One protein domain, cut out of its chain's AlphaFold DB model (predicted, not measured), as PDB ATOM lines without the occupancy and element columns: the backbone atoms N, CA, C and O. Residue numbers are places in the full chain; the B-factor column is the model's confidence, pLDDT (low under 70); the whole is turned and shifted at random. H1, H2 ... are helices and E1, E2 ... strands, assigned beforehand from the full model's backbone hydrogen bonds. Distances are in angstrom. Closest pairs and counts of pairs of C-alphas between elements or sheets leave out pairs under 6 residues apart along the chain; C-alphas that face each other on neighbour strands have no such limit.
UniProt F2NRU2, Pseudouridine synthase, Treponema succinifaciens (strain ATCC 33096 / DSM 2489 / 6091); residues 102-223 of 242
ATOM      1  N   SER A 102     199.554 204.996 254.264       98.50
ATOM      2  CA  SER A 102     199.524 205.756 253.016       98.50
ATOM      3  C   SER A 102     200.840 206.470 252.782       98.50
ATOM      4  O   SER A 102     201.407 207.045 253.713       98.50
ATOM      5  N   ALA A 103     201.301 206.491 251.535       98.38
ATOM      6  CA  ALA A 103     202.502 207.210 251.140       98.38
ATOM      7  C   ALA A 103     202.287 207.974 249.835       98.38
ATOM      8  O   ALA A 103     201.861 207.388 248.840       98.38
ATOM      9  N   LYS A 104     202.668 209.255 249.804       98.31
ATOM     10  CA  LYS A 104     202.995 209.923 248.542       98.31
ATOM     11  C   LYS A 104     204.456 209.635 248.234       98.31
ATOM     12  O   LYS A 104     205.334 209.889 249.057       98.31
ATOM     13  N   CYS A 105     204.707 209.098 247.058       97.50
ATOM     14  CA  CYS A 105     206.006 208.639 246.614       97.50
ATOM     15  C   CYS A 105     206.599 209.587 245.573       97.50
ATOM     16  O   CYS A 105     205.944 210.488 245.046       97.50
ATOM     17  N   GLN A 106     207.866 209.354 245.269       95.25
ATOM     18  CA  GLN A 106     208.560 209.932 244.133       95.25
ATOM     19  C   GLN A 106     209.338 208.817 243.446       95.25
ATOM     20  O   GLN A 106     209.986 208.023 244.125       95.25
ATOM     21  N   LYS A 107     209.268 208.731 242.116       94.44
ATOM     22  CA  LYS A 107     210.052 207.745 241.370       94.44
ATOM     23  C   LYS A 107     211.522 208.160 241.336       94.44
ATOM     24  O   LYS A 107     211.833 209.321 241.073       94.44
ATOM     25  N   ILE A 108     212.409 207.199 241.568       93.44
ATOM     26  CA  ILE A 108     213.849 207.344 241.345       93.44
ATOM     27  C   ILE A 108     214.295 206.400 240.229       93.44
ATOM     28  O   ILE A 108     213.830 205.269 240.134       93.44
ATOM     29  N   GLU A 109     215.208 206.868 239.379       88.62
ATOM     30  CA  GLU A 109     215.689 206.092 238.224       88.62
ATOM     31  C   GLU A 109     216.815 205.118 238.594       88.62
ATOM     32  O   GLU A 109     217.011 204.096 237.939       88.62
ATOM     33  N   LYS A 110     217.570 205.422 239.656       88.06
ATOM     34  CA  LYS A 110     218.681 204.590 240.124       88.06
ATOM     35  C   LYS A 110     218.341 203.972 241.479       88.06
ATOM     36  O   LYS A 110     217.977 204.719 242.390       88.06
ATOM     37  N   PRO A 111     218.503 202.647 241.646       87.31
ATOM     38  CA  PRO A 111     218.406 202.014 242.951       87.31
ATOM     39  C   PRO A 111     219.389 202.634 243.944       87.31
ATOM     40  O   PRO A 111     220.500 203.032 243.589       87.31
ATOM     41  N   LEU A 112     218.984 202.684 245.208       91.56
ATOM     42  CA  LEU A 112     219.844 203.159 246.284       91.56
ATOM     43  C   LEU A 112     220.961 202.163 246.599       91.56
ATOM     44  O   LEU A 112     220.769 200.946 246.573       91.56
ATOM     45  N   GLU A 113     222.119 202.687 246.995       92.44
ATOM     46  CA  GLU A 113     223.257 201.865 247.391       92.44
ATOM     47  C   GLU A 113     222.901 200.908 248.544       92.44
ATOM     48  O   GLU A 113     222.191 201.247 249.505       92.44
ATOM     49  N   GLY A 114     223.422 199.684 248.450       91.56
ATOM     50  CA  GLY A 114     223.303 198.664 249.484       91.56
ATOM     51  C   GLY A 114     221.952 197.949 249.525       91.56
ATOM     52  O   GLY A 114     221.800 197.056 250.367       91.56
ATOM     53  N   PHE A 115     221.005 198.315 248.652       93.62
ATOM     54  CA  PHE A 115     219.821 197.509 248.363       93.62
ATOM     55  C   PHE A 115     220.187 196.346 247.427       93.62
ATOM     56  O   PHE A 115     221.018 196.518 246.534       93.62
ATOM     57  N   PRO A 116     219.594 195.156 247.615       91.62
ATOM     58  CA  PRO A 116     219.736 194.067 246.657       91.62
ATOM     59  C   PRO A 116     218.977 194.378 245.353       91.62
ATOM     60  O   PRO A 116     218.133 195.277 245.339       91.62
ATOM     61  N   PRO A 117     219.224 193.633 244.260       85.88
ATOM     62  CA  PRO A 117     218.434 193.755 243.038       85.88
ATOM     63  C   PRO A 117     216.927 193.621 243.314       85.88
ATOM     64  O   PRO A 117     216.500 192.739 244.061       85.88
ATOM     65  N   ALA A 118     216.134 194.520 242.733       79.19
ATOM     66  CA  ALA A 118     214.680 194.571 242.877       79.19
ATOM     67  C   ALA A 118     214.007 193.811 241.721       79.19
ATOM     68  O   ALA A 118     213.481 194.407 240.785       79.19
ATOM     69  N   GLU A 119     214.065 192.479 241.768       69.50
ATOM     70  CA  GLU A 119     213.618 191.591 240.676       69.50
ATOM     71  C   GLU A 119     212.135 191.774 240.303       69.50
ATOM     72  O   GLU A 119     211.754 191.601 239.150       69.50
ATOM     73  N   PHE A 120     211.305 192.219 241.249       68.50
ATOM     74  CA  PHE A 120     209.876 192.497 241.055       68.50
ATOM     75  C   PHE A 120     209.573 193.762 240.224       68.50
ATOM     76  O   PHE A 120     208.415 194.019 239.904       68.50
ATOM     77  N   LEU A 121     210.574 194.574 239.865       65.38
ATOM     78  CA  LEU A 121     210.384 195.739 238.986       65.38
ATOM     79  C   LEU A 121     210.371 195.383 237.494       65.38
ATOM     80  O   LEU A 121     210.100 196.251 236.670       65.38
ATOM     81  N   LEU A 122     210.640 194.123 237.148       55.41
ATOM     82  CA  LEU A 122     210.802 193.665 235.767       55.41
ATOM     83  C   LEU A 122     209.474 193.348 235.053       55.41
ATOM     84  O   LEU A 122     209.482 193.013 233.868       55.41
ATOM     85  N   GLU A 123     208.327 193.477 235.726       57.19
ATOM     86  CA  GLU A 123     207.020 193.257 235.101       57.19
ATOM     87  C   GLU A 123     206.520 194.508 234.355       57.19
ATOM     88  O   GLU A 123     205.959 195.450 234.930       57.19
ATOM     89  N   ASN A 124     206.705 194.486 233.033       52.09
ATOM     90  CA  ASN A 124     206.067 195.392 232.083       52.09
ATOM     91  C   ASN A 124     204.607 194.971 231.869       52.09
ATOM     92  O   ASN A 124     204.296 194.199 230.964       52.09
ATOM     93  N   LYS A 125     203.705 195.484 232.702       58.78
ATOM     94  CA  LYS A 125     202.267 195.508 232.407       58.78
ATOM     95  C   LYS A 125     201.829 196.955 232.233       58.78
ATOM     96  O   LYS A 125     202.321 197.831 232.939       58.78
ATOM     97  N   SER A 126     200.917 197.178 231.292       67.81
ATOM     98  CA  SER A 126     200.310 198.474 230.958       67.81
ATOM     99  C   SER A 126     199.451 199.069 232.080       67.81
ATOM    100  O   SER A 126     198.907 200.154 231.909       67.81
ATOM    101  N   ASP A 127     199.299 198.360 233.200       81.69
ATOM    102  CA  ASP A 127     198.464 198.784 234.316       81.69
ATOM    103  C   ASP A 127     199.197 199.784 235.216       81.69
ATOM    104  O   ASP A 127     200.272 199.505 235.759       81.69
ATOM    105  N   ASN A 128     198.550 200.927 235.442       87.81
ATOM    106  CA  ASN A 128     199.060 201.987 236.316       87.81
ATOM    107  C   ASN A 128     198.898 201.641 237.807       87.81
ATOM    108  O   ASN A 128     199.543 202.247 238.661       87.81
ATOM    109  N   ILE A 129     198.063 200.649 238.142       93.44
ATOM    110  CA  ILE A 129     197.944 200.111 239.501       93.44
ATOM    111  C   ILE A 129     198.744 198.817 239.601       93.44
ATOM    112  O   ILE A 129     198.365 197.785 239.049       93.44
ATOM    113  N   LYS A 130     199.824 198.852 240.377       91.56
ATOM    114  CA  LYS A 130     200.702 197.708 240.616       91.56
ATOM    115  C   LYS A 130     200.507 197.168 242.025       91.56
ATOM    116  O   LYS A 130     200.416 197.928 242.987       91.56
ATOM    117  N   LYS A 131     200.437 195.843 242.152       93.88
ATOM    118  CA  LYS A 131     200.329 195.150 243.440       93.88
ATOM    119  C   LYS A 131     201.613 194.379 243.697       93.88
ATOM    120  O   LYS A 131     202.029 193.595 242.852       93.88
ATOM    121  N   TYR A 132     202.212 194.595 244.860       93.62
ATOM    122  CA  TYR A 132     203.446 193.940 245.268       93.62
ATOM    123  C   TYR A 132     203.293 193.307 246.642       93.62
ATOM    124  O   TYR A 132     202.779 193.934 247.567       93.62
ATOM    125  N   THR A 133     203.855 192.113 246.787       95.31
ATOM    126  CA  THR A 133     204.124 191.486 248.080       95.31
ATOM    127  C   THR A 133     205.634 191.470 248.277       95.31
ATOM    128  O   THR A 133     206.343 190.640 247.708       95.31
ATOM    129  N   VAL A 134     206.157 192.422 249.052       94.94
ATOM    130  CA  VAL A 134     207.605 192.583 249.250       94.94
ATOM    131  C   VAL A 134     208.010 191.965 250.578       94.94
ATOM    132  O   VAL A 134     207.568 192.415 251.636       94.94
ATOM    133  N   SER A 135     208.875 190.953 250.525       95.50
ATOM    134  CA  SER A 135     209.362 190.229 251.702       95.50
ATOM    135  C   SER A 135     210.881 190.283 251.787       95.50
ATOM    136  O   SER A 135     211.574 190.003 250.810       95.50
ATOM    137  N   SER A 136     211.419 190.618 252.959       96.94
ATOM    138  CA  SER A 136     212.866 190.594 253.185       96.94
ATOM    139  C   SER A 136     213.232 190.398 254.657       96.94
ATOM    140  O   SER A 136     212.433 190.652 255.561       96.94
ATOM    141  N   ARG A 137     214.460 189.936 254.907       97.62
ATOM    142  CA  ARG A 137     215.130 190.179 256.195       97.62
ATOM    143  C   ARG A 137     215.711 191.590 256.162       97.62
ATOM    144  O   ARG A 137     215.928 192.133 255.084       97.62
ATOM    145  N   PHE A 138     216.044 192.170 257.307       97.81
ATOM    146  CA  PHE A 138     216.641 193.505 257.348       97.81
ATOM    147  C   PHE A 138     217.986 193.519 258.049       97.81
ATOM    148  O   PHE A 138     218.207 192.795 259.015       97.81
ATOM    149  N   ARG A 139     218.878 194.401 257.603       96.62
ATOM    150  CA  ARG A 139     220.126 194.714 258.307       96.62
ATOM    151  C   ARG A 139     220.251 196.214 258.560       96.62
ATOM    152  O   ARG A 139     219.771 197.002 257.741       96.62
ATOM    153  N   PRO A 140     220.950 196.627 259.626       96.31
ATOM    154  CA  PRO A 140     221.400 198.004 259.771       96.31
ATOM    155  C   PRO A 140     222.267 198.453 258.585       96.31
ATOM    156  O   PRO A 140     223.036 197.669 258.017       96.31
ATOM    157  N   PHE A 141     222.146 199.724 258.213       94.69
ATOM    158  CA  PHE A 141     222.925 200.361 257.153       94.69
ATOM    159  C   PHE A 141     223.191 201.834 257.489       94.69
ATOM    160  O   PHE A 141     222.492 202.401 258.329       94.69
ATOM    161  N   SER A 142     224.168 202.430 256.794       90.50
ATOM    162  CA  SER A 142     224.666 203.805 256.954       90.50
ATOM    163  C   SER A 142     225.375 204.099 258.284       90.50
ATOM    164  O   SER A 142     225.423 203.269 259.195       90.50
ATOM    165  N   LEU A 143     225.935 205.312 258.395       89.12
ATOM    166  CA  LEU A 143     226.533 205.823 259.631       89.12
ATOM    167  C   LEU A 143     225.550 205.696 260.801       89.12
ATOM    168  O   LEU A 143     224.354 205.963 260.649       89.12
ATOM    169  N   LYS A 144     226.068 205.259 261.956       91.62
ATOM    170  CA  LYS A 144     225.310 205.018 263.197       91.62
ATOM    171  C   LYS A 144     224.062 204.140 263.017       91.62
ATOM    172  O   LYS A 144     223.145 204.211 263.829       91.62
ATOM    173  N   SER A 145     224.003 203.315 261.968       92.00
ATOM    174  CA  SER A 145     222.836 202.478 261.677       92.00
ATOM    175  C   SER A 145     221.539 203.287 261.522       92.00
ATOM    176  O   SER A 145     220.472 202.822 261.918       92.00
ATOM    177  N   ALA A 146     221.591 204.508 260.982       93.38
ATOM    178  CA  ALA A 146     220.397 205.344 260.818       93.38
ATOM    179  C   ALA A 146     219.360 204.719 259.863       93.38
ATOM    180  O   ALA A 146     218.157 204.916 260.034       93.38
ATOM    181  N   GLN A 147     219.811 203.912 258.900       96.00
ATOM    182  CA  GLN A 147     218.961 203.252 257.914       96.00
ATOM    183  C   GLN A 147     218.938 201.734 258.104       96.00
ATOM    184  O   GLN A 147     219.717 201.148 258.863       96.00
ATOM    185  N   VAL A 148     218.031 201.084 257.379       97.12
ATOM    186  CA  VAL A 148     218.025 199.632 257.197       97.12
ATOM    187  C   VAL A 148     218.004 199.299 255.709       97.12
ATOM    188  O   VAL A 148     217.610 200.123 254.875       97.12
ATOM    189  N   ARG A 149     218.472 198.101 255.366       96.81
ATOM    190  CA  ARG A 149     218.414 197.564 254.004       96.81
ATOM    191  C   ARG A 149     217.748 196.193 253.998       96.81
ATOM    192  O   ARG A 149     218.046 195.407 254.906       96.81
ATOM    193  N   PRO A 150     216.914 195.900 252.985       96.75
ATOM    194  CA  PRO A 150     216.457 194.553 252.691       96.75
ATOM    195  C   PRO A 150     217.642 193.616 252.474       96.75
ATOM    196  O   PRO A 150     218.693 194.009 251.960       96.75
ATOM    197  N   VAL A 151     217.459 192.367 252.865       96.12
ATOM    198  CA  VAL A 151     218.394 191.269 252.666       96.12
ATOM    199  C   VAL A 151     217.609 190.085 252.113       96.12
ATOM    200  O   VAL A 151     216.671 189.588 252.740       96.12
ATOM    201  N   THR A 152     218.018 189.644 250.931       93.38
ATOM    202  CA  THR A 152     217.447 188.534 250.153       93.38
ATOM    203  C   THR A 152     218.510 187.466 249.881       93.38
ATOM    204  O   THR A 152     219.669 187.625 250.277       93.38
ATOM    205  N   GLY A 153     218.146 186.385 249.180       89.25
ATOM    206  CA  GLY A 153     219.108 185.379 248.705       89.25
ATOM    207  C   GLY A 153     220.208 185.965 247.811       89.25
ATOM    208  O   GLY A 153     221.356 185.540 247.892       89.25
ATOM    209  N   ASN A 154     219.891 187.027 247.066       87.19
ATOM    210  CA  ASN A 154     220.820 187.710 246.159       87.19
ATOM    211  C   ASN A 154     221.716 188.743 246.859       87.19
ATOM    212  O   ASN A 154     222.508 189.435 246.223       87.19
ATOM    213  N   SER A 155     221.590 188.898 248.177       90.56
ATOM    214  CA  SER A 155     222.458 189.791 248.947       90.56
ATOM    215  C   SER A 155     223.830 189.162 249.193       90.56
ATOM    216  O   SER A 155     223.944 187.954 249.377       90.56
ATOM    217  N   GLY A 156     224.887 189.974 249.285       90.19
ATOM    218  CA  GLY A 156     226.235 189.471 249.580       90.19
ATOM    219  C   GLY A 156     226.342 188.745 250.933       90.19
ATOM    220  O   GLY A 156     225.617 189.056 251.882       90.19
ATOM    221  N   LYS A 157     227.303 187.816 251.061       91.69
ATOM    222  CA  LYS A 157     227.487 186.955 252.255       91.69
ATOM    223  C   LYS A 157     227.534 187.733 253.579       91.69
ATOM    224  O   LYS A 157     226.966 187.298 254.577       91.69
ATOM    225  N   ALA A 158     228.183 188.899 253.594       90.38
ATOM    226  CA  ALA A 158     228.264 189.746 254.786       90.38
ATOM    227  C   ALA A 158     226.895 190.304 255.220       90.38
ATOM    228  O   ALA A 158     226.613 190.370 256.415       90.38
ATOM    229  N   ALA A 159     226.036 190.673 254.264       91.25
ATOM    230  CA  ALA A 159     224.683 191.147 254.540       91.25
ATOM    231  C   ALA A 159     223.805 190.019 255.094       91.25
ATOM    232  O   ALA A 159     223.094 190.233 256.072       91.25
ATOM    233  N   GLN A 160     223.919 188.812 254.530       91.62
ATOM    234  CA  GLN A 160     223.188 187.633 255.004       91.62
ATOM    235  C   GLN A 160     223.564 187.237 256.441       91.62
ATOM    236  O   GLN A 160     222.695 186.821 257.199       91.62
ATOM    237  N   LYS A 161     224.828 187.421 256.851       92.88
ATOM    238  CA  LYS A 161     225.279 187.160 258.232       92.88
ATOM    239  C   LYS A 161     224.811 188.196 259.263       92.88
ATOM    240  O   LYS A 161     224.760 187.876 260.441       92.88
ATOM    241  N   LYS A 162     224.521 189.436 258.851       90.88
ATOM    242  CA  LYS A 162     224.196 190.567 259.749       90.88
ATOM    243  C   LYS A 162     222.725 190.997 259.678       90.88
ATOM    244  O   LYS A 162     222.404 192.144 259.990       90.88
ATOM    245  N   CYS A 163     221.848 190.125 259.192       94.81
ATOM    246  CA  CYS A 163     220.430 190.427 259.033       94.81
ATOM    247  C   CYS A 163     219.587 189.860 260.180       94.81
ATOM    248  O   CYS A 163     220.040 189.004 260.936       94.81
ATOM    249  N   SER A 164     218.360 190.360 260.308       95.50
ATOM    250  CA  SER A 164     217.351 189.818 261.209       95.50
ATOM    251  C   SER A 164     217.045 188.364 260.871       95.50
ATOM    252  O   SER A 164     217.002 187.999 259.701       95.50
ATOM    253  N   GLU A 165     216.753 187.547 261.877       93.81
ATOM    254  CA  GLU A 165     216.327 186.157 261.666       93.81
ATOM    255  C   GLU A 165     214.987 186.092 260.927       93.81
ATOM    256  O   GLU A 165     214.799 185.311 259.995       93.81
ATOM    257  N   LYS A 166     214.065 186.973 261.323       94.88
ATOM    258  CA  LYS A 166     212.709 187.023 260.799       94.88
ATOM    259  C   LYS A 166     212.631 187.703 259.430       94.88
ATOM    260  O   LYS A 166     213.295 188.717 259.194       94.88
ATOM    261  N   ILE A 167     211.771 187.157 258.570       96.50
ATOM    262  CA  ILE A 167     211.317 187.774 257.321       96.50
ATOM    263  C   ILE A 167     210.109 188.660 257.620       96.50
ATOM    264  O   ILE A 167     209.186 188.254 258.325       96.50
ATOM    265  N   TYR A 168     210.118 189.859 257.055       97.62
ATOM    266  CA  TYR A 168     209.054 190.839 257.184       97.62
ATOM    267  C   TYR A 168     208.442 191.120 255.817       97.62
ATOM    268  O   TYR A 168     209.163 191.385 254.853       97.62
ATOM    269  N   THR A 169     207.113 191.103 255.756       97.56
ATOM    270  CA  THR A 169     206.346 191.248 254.513       97.56
ATOM    271  C   THR A 169     205.540 192.538 254.519       97.56
ATOM    272  O   THR A 169     204.992 192.945 255.545       97.56
ATOM    273  N   THR A 170     205.495 193.212 253.373       98.31
ATOM    274  CA  THR A 170     204.657 194.390 253.121       98.31
ATOM    275  C   THR A 170     203.836 194.154 251.869       98.31
ATOM    276  O   THR A 170     204.404 193.932 250.801       98.31
ATOM    277  N   GLU A 171     202.519 194.237 252.010       98.00
ATOM    278  CA  GLU A 171     201.604 194.296 250.872       98.00
ATOM    279  C   GLU A 171     201.497 195.746 250.416       98.00
ATOM    280  O   GLU A 171     201.287 196.631 251.249       98.00
ATOM    281  N   ILE A 172     201.661 196.000 249.121       97.75
ATOM    282  CA  ILE A 172     201.721 197.344 248.543       97.75
ATOM    283  C   ILE A 172     200.806 197.399 247.324       97.75
ATOM    284  O   ILE A 172     200.929 196.595 246.403       97.75
ATOM    285  N   ILE A 173     199.917 198.385 247.302       97.06
ATOM    286  CA  ILE A 173     199.154 198.800 246.125       97.06
ATOM    287  C   ILE A 173     199.695 200.170 245.730       97.06
ATOM    288  O   ILE A 173     199.544 201.127 246.489       97.06
ATOM    289  N   LEU A 174     200.344 200.250 244.574       96.06
ATOM    290  CA  LEU A 174     201.000 201.445 244.056       96.06
ATOM    291  C   LEU A 174     200.271 201.947 242.810       96.06
ATOM    292  O   LEU A 174     200.168 201.226 241.826       96.06
ATOM    293  N   ASP A 175     199.831 203.198 242.848       95.94
ATOM    294  CA  ASP A 175     199.405 203.961 241.676       95.94
ATOM    295  C   ASP A 175     200.627 204.691 241.103       95.94
ATOM    296  O   ASP A 175     201.171 205.603 241.738       95.94
ATOM    297  N   THR A 176     201.107 204.250 239.938       91.50
ATOM    298  CA  THR A 176     202.321 204.781 239.303       91.50
ATOM    299  C   THR A 176     202.107 206.110 238.590       91.50
ATOM    300  O   THR A 176     203.091 206.809 238.370       91.50
ATOM    301  N   ASP A 177     200.864 206.486 238.281       92.00
ATOM    302  CA  ASP A 177     200.554 207.795 237.693       92.00
ATOM    303  C   ASP A 177     200.495 208.865 238.778       92.00
ATOM    304  O   ASP A 177     201.026 209.966 238.634       92.00
ATOM    305  N   LYS A 178     199.854 208.533 239.906       96.00
ATOM    306  CA  LYS A 178     199.699 209.453 241.042       96.00
ATOM    307  C   LYS A 178     200.884 209.433 241.997       96.00
ATOM    308  O   LYS A 178     200.951 210.283 242.887       96.00
ATOM    309  N   PHE A 179     201.784 208.462 241.846       96.38
ATOM    310  CA  PHE A 179     202.852 208.152 242.795       96.38
ATOM    311  C   PHE A 179     202.311 208.052 244.222       96.38
ATOM    312  O   PHE A 179     202.765 208.745 245.133       96.38
ATOM    313  N   PHE A 180     201.302 207.206 244.415       98.19
ATOM    314  CA  PHE A 180     200.663 207.014 245.711       98.19
ATOM    315  C   PHE A 180     200.589 205.531 246.053       98.19
ATOM    316  O   PHE A 180     200.166 204.722 245.229       98.19
ATOM    317  N   ALA A 181     200.981 205.174 247.274       98.25
ATOM    318  CA  ALA A 181     200.978 203.798 247.741       98.25
ATOM    319  C   ALA A 181     200.089 203.622 248.975       98.25
ATOM    320  O   ALA A 181     200.212 204.358 249.956       98.25
ATOM    321  N   LYS A 182     199.249 202.586 248.953       98.56
ATOM    322  CA  LYS A 182     198.650 201.994 250.152       98.56
ATOM    323  C   LYS A 182     199.465 200.768 250.532       98.56
ATOM    324  O   LYS A 182     199.690 199.894 249.698       98.56
ATOM    325  N   CYS A 183     199.904 200.703 251.779       98.56
ATOM    326  CA  CYS A 183     200.721 199.609 252.285       98.56
ATOM    327  C   CYS A 183     200.049 198.959 253.491       98.56
ATOM    328  O   CYS A 183     199.395 199.644 254.274       98.56
ATOM    329  N   SER A 184     200.255 197.661 253.696       98.50
ATOM    330  CA  SER A 184     199.842 197.001 254.934       98.50
ATOM    331  C   SER A 184     200.874 195.995 255.426       98.50
ATOM    332  O   SER A 184     201.555 195.333 254.638       98.50
ATOM    333  N   ILE A 185     201.014 195.909 256.749       98.38
ATOM    334  CA  ILE A 185     201.919 194.975 257.423       98.38
ATOM    335  C   ILE A 185     201.215 194.347 258.626       98.38
ATOM    336  O   ILE A 185     200.493 195.015 259.368       98.38
ATOM    337  N   LYS A 186     201.479 193.064 258.866       97.31
ATOM    338  CA  LYS A 186     201.079 192.375 260.107       97.31
ATOM    339  C   LYS A 186     202.125 192.575 261.205       97.31
ATOM    340  O   LYS A 186     201.834 192.783 262.381       97.31
ATOM    341  N   GLU A 187     203.383 192.652 260.793       94.12
ATOM    342  CA  GLU A 187     204.537 192.753 261.678       94.12
ATOM    343  C   GLU A 187     205.403 193.935 261.286       94.12
ATOM    344  O   GLU A 187     205.498 194.275 260.109       94.12
ATOM    345  N   GLY A 188     205.992 194.588 262.286       94.25
ATOM    346  CA  GLY A 188     206.777 195.798 262.079       94.25
ATOM    347  C   GLY A 188     208.256 195.578 262.354       94.25
ATOM    348  O   GLY A 188     208.635 195.188 263.458       94.25
ATOM    349  N   TYR A 189     209.087 195.907 261.371       96.94
ATOM    350  CA  TYR A 189     210.502 196.208 261.545       96.94
ATOM    351  C   TYR A 189     210.751 197.718 261.403       96.94
ATOM    352  O   TYR A 189     209.959 198.447 260.798       96.94
ATOM    353  N   ARG A 190     211.863 198.212 261.960       95.94
ATOM    354  CA  ARG A 190     212.226 199.637 261.888       95.94
ATOM    355  C   ARG A 190     212.321 200.088 260.427       95.94
ATOM    356  O   ARG A 190     213.076 199.501 259.661       95.94
ATOM    357  N   HIS A 191     211.593 201.146 260.069       98.00
ATOM    358  CA  HIS A 191     211.540 201.726 258.719       98.00
ATOM    359  C   HIS A 191     211.101 200.750 257.602       98.00
ATOM    360  O   HIS A 191     211.362 201.025 256.434       98.00
ATOM    361  N   GLN A 192     210.450 199.625 257.924       98.31
ATOM    362  CA  GLN A 192     210.138 198.549 256.970       98.31
ATOM    363  C   GLN A 192     209.463 199.039 255.684       98.31
ATOM    364  O   GLN A 192     209.996 198.834 254.597       98.31
ATOM    365  N   VAL A 193     208.314 199.712 255.808       98.44
ATOM    366  CA  VAL A 193     207.517 200.161 254.652       98.44
ATOM    367  C   VAL A 193     208.288 201.187 253.820       98.44
ATOM    368  O   VAL A 193     208.379 201.051 252.605       98.44
ATOM    369  N   ARG A 194     208.926 202.163 254.478       98.50
ATOM    370  CA  ARG A 194     209.759 203.193 253.832       98.50
ATOM    371  C   ARG A 194     210.919 202.574 253.048       98.50
ATOM    372  O   ARG A 194     211.158 202.933 251.899       98.50
ATOM    373  N   SER A 195     211.602 201.600 253.651       98.00
ATOM    374  CA  SER A 195     212.706 200.868 253.030       98.00
ATOM    375  C   SER A 195     212.229 200.035 251.838       98.00
ATOM    376  O   SER A 195     212.846 200.095 250.781       98.00
ATOM    377  N   HIS A 196     211.114 199.308 251.958       97.81
ATOM    378  CA  HIS A 196     210.541 198.536 250.849       97.81
ATOM    379  C   HIS A 196     210.066 199.418 249.685       97.81
ATOM    380  O   HIS A 196     210.342 199.089 248.536       97.81
ATOM    381  N   LEU A 197     209.422 200.555 249.956       97.56
ATOM    382  CA  LEU A 197     209.032 201.518 248.918       97.56
ATOM    383  C   LEU A 197     210.252 202.101 248.190       97.56
ATOM    384  O   LEU A 197     210.267 202.182 246.964       97.56
ATOM    385  N   ALA A 198     211.317 202.436 248.923       97.12
ATOM    386  CA  ALA A 198     212.574 202.874 248.317       97.12
ATOM    387  C   ALA A 198     213.261 201.764 247.508       97.12
ATOM    388  O   ALA A 198     213.823 202.033 246.449       97.12
ATOM    389  N   TRP A 199     213.175 200.511 247.968       95.75
ATOM    390  CA  TRP A 199     213.677 199.348 247.236       95.75
ATOM    391  C   TRP A 199     212.936 199.133 245.910       95.75
ATOM    392  O   TRP A 199     213.558 198.780 244.914       95.75
ATOM    393  N   LEU A 200     211.630 199.414 245.889       94.19
ATOM    394  CA  LEU A 200     210.794 199.456 244.686       94.19
ATOM    395  C   LEU A 200     211.105 200.643 243.758       94.19
ATOM    396  O   LEU A 200     210.508 200.747 242.695       94.19
ATOM    397  N   GLY A 201     212.008 201.554 244.125       94.62
ATOM    398  CA  GLY A 201     212.271 202.761 243.336       94.62
ATOM    399  C   GLY A 201     211.191 203.839 243.477       94.62
ATOM    400  O   GLY A 201     211.180 204.798 242.709       94.62
ATOM    401  N   PHE A 202     210.312 203.716 244.476       96.31
ATOM    402  CA  PHE A 202     209.265 204.686 244.800       96.31
ATOM    403  C   PHE A 202     209.382 205.154 246.259       96.31
ATOM    404  O   PHE A 202     208.433 204.987 247.031       96.31
ATOM    405  N   PRO A 203     210.535 205.703 246.692       97.56
ATOM    406  CA  PRO A 203     210.677 206.201 248.051       97.56
ATOM    407  C   PRO A 203     209.618 207.254 248.390       97.56
ATOM    408  O   PRO A 203     209.100 207.969 247.529       97.56
ATOM    409  N   VAL A 204     209.310 207.356 249.680       98.38
ATOM    410  CA  VAL A 204     208.357 208.337 250.195       98.38
ATOM    411  C   VAL A 204     208.885 209.759 249.941       98.38
ATOM    412  O   VAL A 204     210.050 210.075 250.184       98.38
ATOM    413  N   ARG A 205     208.017 210.650 249.462       97.75
ATOM    414  CA  ARG A 205     208.304 212.078 249.301       97.75
ATOM    415  C   ARG A 205     208.586 212.734 250.661       97.75
ATOM    416  O   ARG A 205     207.891 212.436 251.630       97.75
ATOM    417  N   GLY A 206     209.604 213.589 250.755       96.62
ATOM    418  CA  GLY A 206     210.050 214.171 252.031       96.62
ATOM    419  C   GLY A 206     210.794 213.210 252.975       96.62
ATOM    420  O   GLY A 206     211.095 213.566 254.114       96.62
ATOM    421  N   ASP A 207     211.092 211.976 252.553       96.81
ATOM    422  CA  ASP A 207     211.863 211.036 253.368       96.81
ATOM    423  C   ASP A 207     213.370 211.308 253.279       96.81
ATOM    424  O   ASP A 207     214.061 210.841 252.376       96.81
ATOM    425  N   LYS A 208     213.901 211.999 254.287       94.88
ATOM    426  CA  LYS A 208     215.322 212.376 254.380       94.88
ATOM    427  C   LYS A 208     216.297 211.193 254.450       94.88
ATOM    428  O   LYS A 208     217.496 211.384 254.271       94.88
ATOM    429  N   LEU A 209     215.821 209.985 254.764       95.06
ATOM    430  CA  LEU A 209     216.672 208.797 254.888       95.06
ATOM    431  C   LEU A 209     216.660 207.932 253.632       95.06
ATOM    432  O   LEU A 209     217.678 207.320 253.312       95.06
ATOM    433  N   TYR A 210     215.513 207.846 252.961       96.50
ATOM    434  CA  TYR A 210     215.300 206.904 251.864       96.50
ATOM    435  C   TYR A 210     214.950 207.560 250.532       96.50
ATOM    436  O   TYR A 210     214.848 206.847 249.541       96.50
ATOM    437  N   ASN A 211     214.784 208.880 250.462       96.62
ATOM    438  CA  ASN A 211     214.584 209.588 249.205       96.62
ATOM    439  C   ASN A 211     215.789 210.502 248.908       96.62
ATOM    440  O   ASN A 211     215.945 211.536 249.557       96.62
ATOM    441  N   PRO A 212     216.632 210.169 247.912       93.94
ATOM    442  CA  PRO A 212     217.800 210.975 247.558       93.94
ATOM    443  C   PRO A 212     217.424 212.308 246.892       93.94
ATOM    444  O   PRO A 212     218.268 213.188 246.782       93.94
ATOM    445  N   LEU A 213     216.172 212.456 246.450       93.69
ATOM    446  CA  LEU A 213     215.629 213.681 245.861       93.69
ATOM    447  C   LEU A 213     214.956 214.585 246.911       93.69
ATOM    448  O   LEU A 213     214.433 215.642 246.562       93.69
ATOM    449  N   CYS A 214     214.944 214.175 248.186       93.62
ATOM    450  CA  CYS A 214     214.312 214.922 249.268       93.62
ATOM    451  C   CYS A 214     214.981 216.288 249.461       93.62
ATOM    452  O   CYS A 214     216.184 216.381 249.709       93.62
ATOM    453  N   SER A 215     214.179 217.351 249.439       90.12
ATOM    454  CA  SER A 215     214.632 218.691 249.829       90.12
ATOM    455  C   SER A 215     214.715 218.820 251.357       90.12
ATOM    456  O   SER A 215     213.984 218.140 252.078       90.12
ATOM    457  N   GLN A 216     215.571 219.706 251.884       80.62
ATOM    458  CA  GLN A 216     215.771 219.829 253.342       80.62
ATOM    459  C   GLN A 216     214.494 220.212 254.118       80.62
ATOM    460  O   GLN A 216     214.297 219.741 255.243       80.62
ATOM    461  N   ASN A 217     213.623 221.009 253.492       85.62
ATOM    462  CA  ASN A 217     212.403 221.559 254.095       85.62
ATOM    463  C   ASN A 217     211.132 220.775 253.738       85.62
ATOM    464  O   ASN A 217     210.031 221.244 254.002       85.62
ATOM    465  N   GLU A 218     211.258 219.611 253.101       91.88
ATOM    466  CA  GLU A 218     210.094 218.819 252.718       91.88
ATOM    467  C   GLU A 218     209.648 217.893 253.857       91.88
ATOM    468  O   GLU A 218     210.454 217.171 254.448       91.88
ATOM    469  N   GLU A 219     208.350 217.904 254.158       93.50
ATOM    470  CA  GLU A 219     207.752 217.017 255.153       93.50
ATOM    471  C   GLU A 219     207.460 215.631 254.575       93.50
ATOM    472  O   GLU A 219     206.918 215.494 253.473       93.50
ATOM    473  N   MET A 220     207.752 214.588 255.355       96.12
ATOM    474  CA  MET A 220     207.594 213.199 254.927       96.12
ATOM    475  C   MET A 220     206.120 212.825 254.699       96.12
ATOM    476  O   MET A 220     205.348 212.663 255.637       96.12
ATOM    477  N   GLN A 221     205.712 212.587 253.463       97.38
ATOM    478  CA  GLN A 221     204.321 212.282 253.114       97.38
ATOM    479  C   GLN A 221     203.973 210.803 253.370       97.38
ATOM    480  O   GLN A 221     203.676 210.055 252.438       97.38
ATOM    481  N   PHE A 222     204.049 210.374 254.634       98.19
ATOM    482  CA  PHE A 222     203.824 209.004 255.094       98.19
ATOM    483  C   PHE A 222     202.977 208.975 256.367       98.19
ATOM    484  O   PHE A 222     203.334 209.603 257.365       98.19
ATOM    485  N   PHE A 223     201.886 208.211 256.325       98.31
ATOM    486  CA  PHE A 223     200.845 208.206 257.351       98.31
ATOM    487  C   PHE A 223     200.514 206.774 257.767       98.31
ATOM    488  O   PHE A 223     200.372 205.911 256.903       98.31
TER     489      PHE A 223
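AT A GLANCE: This is residues 102 to 223 of the 242 residues of the protein "Pseudouridine synthase" of Treponema succinifaciens (strain ATCC 33096 / DSM 2489 / 6091) (UniProt F2NRU2). What is the main shape? One strongly curled sheet of five strands, like part of a barrel, wraps round the helix H3, which lies near the middle; the loop-rich residues 200 to 223 follow H3 and return to E1, and the small helix H2 grazes the sheet near E2 and E3. What is it made of? The printed part has 122 residues, with E1, H1, E2, E3, H2, E4, E5 and H3 along the chain; the class is mixed, helices and strands, with 52 residues, under half, in named elements. The sheet runs E1 E5 E4 E2 E3, all antiparallel, and the whole is compact, with a radius of gyration of the C-alphas of 13.8 A and spans of 38 by 35 by 28 A.

IN THESE COORDINATES: Where do the first elements lie? E1 is residues 102 to 104, beginning at C-alpha 102 (199.524, 205.756, 253.016), and H1 is residues 119 to 122. E2, residues 129 to 141, is 30.6 A long and bends by 77 degrees at residue 137, and E3 is residues 147 to 151, 13.1 A. What follows? H2 is residues 157 to 161, E4 residues 168 to 175, 22.5 A, and E5 residues 180 to 185, 16.8 A. H3, residues 192 to 199, is 10.4 A long and ends at C-alpha 199 (213.677, 199.348, 247.236).

HOW THE PARTS SIT: How do the strands pair? N 103 and O 181 of E1 and E5 are 2.9 A apart, N 173 and O 182 of the hairpin E4 and E5 2.8 A, N 132 and O 172 of E2 and E4 2.8 A, and N 139 and O 149 of the hairpin E2 and E3 3.0 A. The pairing is staggered: E2 pairs with E4 over residues 129 to 136 and with E3 over 137 to 141. E3, H2 and E4 form a split strand-helix-strand unit, two strands of one sheet that are not neighbours, joined in the chain through a helix, with E2 between them in the sheet, and its crossover is right-handed. Where are the helices? The sheet curls round H3; the closest C-alphas of E4 and H3 are those of Thr 170 and Val 193, 6.6 A. H2 only grazes the sheet with residues 159 to 161, and H1 is only just not on it, with 4 pairs of C-alphas within 10 A. Are their backbones regular in hydrogen bonding? Every O i to N i+4 pair is within hydrogen-bond range in H2 and H3; H1 is too short for such a pair.

THE WHOLE: How far does it reach? The two C-alphas farthest apart, those of Ser 126 and Lys 144, are 41.3 A apart. Is it continuous? The printed part has no cut; the link from E1 to H1 is long, and residues 102 to 103 of E1 pair antiparallel with residues 222 to 223. Where is confidence low? Residues 119 to 126 have a pLDDT under 70, against a mean of 92.2 over the printed part.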